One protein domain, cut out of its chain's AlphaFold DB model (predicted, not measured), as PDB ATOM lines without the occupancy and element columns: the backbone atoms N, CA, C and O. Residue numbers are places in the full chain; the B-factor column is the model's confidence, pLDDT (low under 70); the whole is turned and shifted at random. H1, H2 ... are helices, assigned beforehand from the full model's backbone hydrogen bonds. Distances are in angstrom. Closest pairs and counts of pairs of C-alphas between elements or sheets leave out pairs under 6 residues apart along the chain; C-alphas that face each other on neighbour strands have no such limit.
ATOM      1  N   GLU A 258      -5.301  37.687  11.058       87.25
ATOM      2  CA  GLU A 258      -6.030  36.792  10.150       87.25
ATOM      3  C   GLU A 258      -7.526  37.119  10.060       87.25
ATOM      4  O   GLU A 258      -8.120  37.016   8.986       87.25
ATOM      5  N   PHE A 259      -8.154  37.501  11.177       78.06
ATOM      6  CA  PHE A 259      -9.558  37.905  11.180       78.06
ATOM      7  C   PHE A 259      -9.748  39.245  10.461       78.06
ATOM      8  O   PHE A 259     -10.679  39.396   9.667       78.06
ATOM      9  N   LEU A 260      -8.845  40.203  10.684       84.44
ATOM     10  CA  LEU A 260      -8.868  41.498  10.001       84.44
ATOM     11  C   LEU A 260      -8.598  41.364   8.495       84.44
ATOM     12  O   LEU A 260      -9.305  41.983   7.697       84.44
ATOM     13  N   ASP A 261      -7.658  40.510   8.094       80.62
ATOM     14  CA  ASP A 261      -7.374  40.197   6.689       80.62
ATOM     15  C   ASP A 261      -8.574  39.529   6.016       80.62
ATOM     16  O   ASP A 261      -8.915  39.845   4.873       80.62
ATOM     17  N   MET A 262      -9.273  38.647   6.733       78.31
ATOM     18  CA  MET A 262     -10.504  38.038   6.242       78.31
ATOM     19  C   MET A 262     -11.604  39.085   6.022       78.31
ATOM     20  O   MET A 262     -12.245  39.085   4.970       78.31
ATOM     21  N   LEU A 263     -11.786  40.020   6.961       73.62
ATOM     22  CA  LEU A 263     -12.722  41.140   6.802       73.62
ATOM     23  C   LEU A 263     -12.341  42.048   5.620       73.62
ATOM     24  O   LEU A 263     -13.213  42.469   4.858       73.62
ATOM     25  N   ALA A 264     -11.050  42.316   5.422       76.50
ATOM     26  CA  ALA A 264     -10.566  43.064   4.262       76.50
ATOM     27  C   ALA A 264     -10.831  42.309   2.945       76.50
ATOM     28  O   ALA A 264     -11.262  42.913   1.957       76.50
ATOM     29  N   GLY A 265     -10.654  40.985   2.945       76.44
ATOM     30  CA  GLY A 265     -10.969  40.105   1.821       76.44
ATOM     31  C   GLY A 265     -12.451  40.128   1.443       76.44
ATOM     32  O   GLY A 265     -12.770  40.184   0.257       76.44
ATOM     33  N   ILE A 266     -13.356  40.177   2.429       71.12
ATOM     34  CA  ILE A 266     -14.805  40.306   2.191       71.12
ATOM     35  C   ILE A 266     -15.129  41.622   1.480       71.12
ATOM     36  O   ILE A 266     -15.886  41.611   0.510       71.12
ATOM     37  N   ASN A 267     -14.526  42.742   1.889       68.94
ATOM     38  CA  ASN A 267     -14.722  44.025   1.203       68.94
ATOM     39  C   ASN A 267     -14.209  43.982  -0.242       68.94
ATOM     40  O   ASN A 267     -14.906  44.416  -1.159       68.94
ATOM     41  N   SER A 268     -13.033  43.387  -0.461       74.69
ATOM     42  CA  SER A 268     -12.497  43.206  -1.813       74.69
ATOM     43  C   SER A 268     -13.383  42.296  -2.669       74.69
ATOM     44  O   SER A 268     -13.515  42.532  -3.870       74.69
ATOM     45  N   LEU A 269     -13.990  41.262  -2.078       69.69
ATOM     46  CA  LEU A 269     -14.921  40.371  -2.767       69.69
ATOM     47  C   LEU A 269     -16.222  41.101  -3.111       69.69
ATOM     48  O   LEU A 269     -16.684  41.003  -4.245       69.69
ATOM     49  N   ALA A 270     -16.775  41.868  -2.170       71.06
ATOM     50  CA  ALA A 270     -17.959  42.698  -2.374       71.06
ATOM     51  C   ALA A 270     -17.747  43.730  -3.496       71.06
ATOM     52  O   ALA A 270     -18.644  43.952  -4.311       71.06
ATOM     53  N   ASP A 271     -16.554  44.319  -3.591       73.19
ATOM     54  CA  ASP A 271     -16.180  45.189  -4.708       73.19
ATOM     55  C   ASP A 271     -16.071  44.412  -6.028       73.19
ATOM     56  O   ASP A 271     -16.628  44.843  -7.041       73.19
ATOM     57  N   ALA A 272     -15.411  43.249  -6.022       70.25
ATOM     58  CA  ALA A 272     -15.205  42.428  -7.218       70.25
ATOM     59  C   ALA A 272     -16.519  41.911  -7.824       70.25
ATOM     60  O   ALA A 272     -16.672  41.899  -9.045       70.25
ATOM     61  N   VAL A 273     -17.491  41.530  -6.988       68.62
ATOM     62  CA  VAL A 273     -18.829  41.106  -7.446       68.62
ATOM     63  C   VAL A 273     -19.769  42.286  -7.710       68.62
ATOM     64  O   VAL A 273     -20.935  42.090  -8.051       68.62
ATOM     65  N   GLY A 274     -19.283  43.523  -7.562       75.31
ATOM     66  CA  GLY A 274     -20.056  44.739  -7.797       75.31
ATOM     67  C   GLY A 274     -21.145  44.999  -6.754       75.31
ATOM     68  O   GLY A 274     -22.010  45.839  -6.992       75.31
ATOM     69  N   PHE A 275     -21.111  44.327  -5.600       72.44
ATOM     70  CA  PHE A 275     -22.082  44.511  -4.520       72.44
ATOM     71  C   PHE A 275     -22.035  45.940  -3.969       72.44
ATOM     72  O   PHE A 275     -23.068  46.600  -3.913       72.44
ATOM     73  N   ASN A 276     -20.846  46.476  -3.668       71.19
ATOM     74  CA  ASN A 276     -20.699  47.860  -3.190       71.19
ATOM     75  C   ASN A 276     -21.142  48.896  -4.238       71.19
ATOM     76  O   ASN A 276     -21.734  49.925  -3.898       71.19
ATOM     77  N   ALA A 277     -20.900  48.616  -5.522       70.44
ATOM     78  CA  ALA A 277     -21.392  49.447  -6.616       70.44
ATOM     79  C   ALA A 277     -22.927  49.399  -6.713       70.44
ATOM     80  O   ALA A 277     -23.561  50.446  -6.839       70.44
ATOM     81  N   GLY A 278     -23.521  48.208  -6.583       67.94
ATOM     82  CA  GLY A 278     -24.968  48.001  -6.558       67.94
ATOM     83  C   GLY A 278     -25.646  48.651  -5.351       67.94
ATOM     84  O   GLY A 278     -26.696  49.264  -5.506       67.94
ATOM     85  N   LEU A 279     -25.020  48.605  -4.174       67.75
ATOM     86  CA  LEU A 279     -25.515  49.239  -2.949       67.75
ATOM     87  C   LEU A 279     -25.525  50.769  -3.081       67.75
ATOM     88  O   LEU A 279     -26.531  51.424  -2.807       67.75
ATOM     89  N   LYS A 280     -24.422  51.349  -3.571       71.62
ATOM     90  CA  LYS A 280     -24.292  52.797  -3.797       71.62
ATOM     91  C   LYS A 280     -25.285  53.305  -4.842       71.62
ATOM     92  O   LYS A 280     -25.853  54.386  -4.675       71.62
ATOM     93  N   GLU A 281     -25.507  52.527  -5.898       67.44
ATOM     94  CA  GLU A 281     -26.485  52.846  -6.937       67.44
ATOM     95  C   GLU A 281     -27.926  52.658  -6.439       67.44
ATOM     96  O   GLU A 281     -28.762  53.527  -6.667       67.44
ATOM     97  N   GLY A 282     -28.199  51.617  -5.647       64.69
ATOM     98  CA  GLY A 282     -29.484  51.403  -4.975       64.69
ATOM     99  C   GLY A 282     -29.869  52.561  -4.048       64.69
ATOM    100  O   GLY A 282     -30.979  53.078  -4.143       64.69
ATOM    101  N   VAL A 283     -28.929  53.061  -3.234       68.00
ATOM    102  CA  VAL A 283     -29.134  54.261  -2.394       68.00
ATOM    103  C   VAL A 283     -29.408  55.504  -3.250       68.00
ATOM    104  O   VAL A 283     -30.246  56.340  -2.902       68.00
ATOM    105  N   ARG A 284     -28.723  55.648  -4.392       71.94
ATOM    106  CA  ARG A 284     -28.949  56.759  -5.330       71.94
ATOM    107  C   ARG A 284     -30.341  56.686  -5.969       71.94
ATOM    108  O   ARG A 284     -30.983  57.724  -6.117       71.94
ATOM    109  N   LEU A 285     -30.794  55.491  -6.343       64.88
ATOM    110  CA  LEU A 285     -32.099  55.249  -6.965       64.88
ATOM    111  C   LEU A 285     -33.250  55.412  -5.966       64.88
ATOM    112  O   LEU A 285     -34.234  56.077  -6.296       64.88
ATOM    113  N   GLY A 286     -33.079  54.941  -4.726       68.25
ATOM    114  CA  GLY A 286     -34.047  55.126  -3.641       68.25
ATOM    115  C   GLY A 286     -34.336  56.602  -3.353       68.25
ATOM    116  O   GLY A 286     -35.496  56.993  -3.239       68.25
ATOM    117  N   LYS A 287     -33.312  57.471  -3.385       73.50
ATOM    118  CA  LYS A 287     -33.484  58.936  -3.256       73.50
ATOM    119  C   LYS A 287     -34.322  59.574  -4.371       73.50
ATOM    120  O   LYS A 287     -34.793  60.695  -4.208       73.50
ATOM    121  N   ILE A 288     -34.488  58.893  -5.503       76.50
ATOM    122  CA  ILE A 288     -35.268  59.355  -6.663       76.50
ATOM    123  C   ILE A 288     -36.609  58.590  -6.741       76.50
ATOM    124  O   ILE A 288     -37.364  58.751  -7.697       76.50
ATOM    125  N   GLY A 289     -36.930  57.766  -5.735       75.38
ATOM    126  CA  GLY A 289     -38.145  56.949  -5.700       75.38
ATOM    127  C   GLY A 289     -38.161  55.830  -6.744       75.38
ATOM    128  O   GLY A 289     -39.236  55.362  -7.109       75.38
ATOM    129  N   LYS A 290     -36.990  55.429  -7.255       69.19
ATOM    130  CA  LYS A 290     -36.849  54.329  -8.214       69.19
ATOM    131  C   LYS A 290     -36.338  53.079  -7.520       69.19
ATOM    132  O   LYS A 290     -35.446  53.151  -6.674       69.19
ATOM    133  N   GLY A 291     -36.906  51.936  -7.888       65.75
ATOM    134  CA  GLY A 291     -36.496  50.650  -7.344       65.75
ATOM    135  C   GLY A 291     -35.174  50.186  -7.967       65.75
ATOM    136  O   GLY A 291     -34.867  50.557  -9.100       65.75
ATOM    137  N   PRO A 292     -34.405  49.316  -7.290       55.41
ATOM    138  CA  PRO A 292     -33.220  48.678  -7.875       55.41
ATOM    139  C   PRO A 292     -33.507  47.950  -9.202       55.41
ATOM    140  O   PRO A 292     -32.617  47.814 -10.033       55.41
ATOM    141  N   GLY A 293     -34.757  47.520  -9.423       60.75
ATOM    142  CA  GLY A 293     -35.210  46.893 -10.671       60.75
ATOM    143  C   GLY A 293     -35.347  47.838 -11.872       60.75
ATOM    144  O   GLY A 293     -35.540  47.355 -12.984       60.75
ATOM    145  N   ASP A 294     -35.233  49.155 -11.673       64.06
ATOM    146  CA  ASP A 294     -35.325  50.153 -12.748       64.06
ATOM    147  C   ASP A 294     -33.965  50.457 -13.408       64.06
ATOM    148  O   ASP A 294     -33.917  51.186 -14.405       64.06
ATOM    149  N   ASP A 295     -32.853  49.937 -12.866       62.81
ATOM    150  CA  ASP A 295     -31.526  50.079 -13.472       62.81
ATOM    151  C   ASP A 295     -31.229  48.897 -14.413       62.81
ATOM    152  O   ASP A 295     -31.105  47.762 -13.948       62.81
ATOM    153  N   PRO A 296     -31.047  49.128 -15.730       65.88
ATOM    154  CA  PRO A 296     -30.711  48.072 -16.687       65.88
ATOM    155  C   PRO A 296     -29.368  47.371 -16.411       65.88
ATOM    156  O   PRO A 296     -29.070  46.368 -17.059       65.88
ATOM    157  N   LYS A 297     -28.543  47.876 -15.482       63.31
ATOM    158  CA  LYS A 297     -27.304  47.221 -15.026       63.31
ATOM    159  C   LYS A 297     -27.499  46.282 -13.839       63.31
ATOM    160  O   LYS A 297     -26.587  45.511 -13.537       63.31
ATOM    161  N   TYR A 298     -28.641  46.341 -13.159       61.06
ATOM    162  CA  TYR A 298     -28.920  45.449 -12.046       61.06
ATOM    163  C   TYR A 298     -29.185  44.043 -12.581       61.06
ATOM    164  O   TYR A 298     -30.157  43.817 -13.299       61.06
ATOM    165  N   ASN A 299     -28.309  43.090 -12.257       62.47
ATOM    166  CA  ASN A 299     -28.516  41.697 -12.628       62.47
ATOM    167  C   ASN A 299     -29.355  41.000 -11.540       62.47
ATOM    168  O   ASN A 299     -28.809  40.681 -10.478       62.47
TER     169      ASN A 299
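AT A GLANCE: This is residues 258 to 299 of the 373 residues of an uncharacterized protein of Mikania micrantha (UniProt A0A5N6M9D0). What shape appears? Two helices, H1 then H2, meet near their ends as a wide-open elbow, and an unnamed tail, residues 287 to 299, folds back beyond H2. What makes the length? Residues 258 to 266 of H1 stick out as an arm; the 42 printed residues, all helix in class with no named strand, are loose, with a radius of gyration of the C-alphas of 13.1 A and spans of 41 by 18 by 9 A.

IN THESE COORDINATES: Where is H1? Residues 258 to 272, 20.4 A long, from C-alpha 258 at (-6.030, 36.792, 10.150). Where is H2? Residues 275 to 286, 16.0 A long, to C-alpha 286 at (-34.047, 55.126, -3.641).

HOW THE PARTS SIT: Do H1 and H2 touch? They are close but not clearly touching; their closest C-alphas, of Ala 270 and Asn 276, are 5.9 A apart. How do they run? The same way, at a steep tilt of 58 degrees. What of their backbones? In H1 and H2 every O i to N i+4 pair is within hydrogen-bond range.

THE WHOLE: How large is it? The farthest C-alphas, of Glu 258 and Gly 289, are 41.1 A apart. Any cut or long link? The printed part has no cut, and the H1 to H2 link is tight. Where is confidence low? In 20 residues pLDDT is under 70, among them 290 to 299.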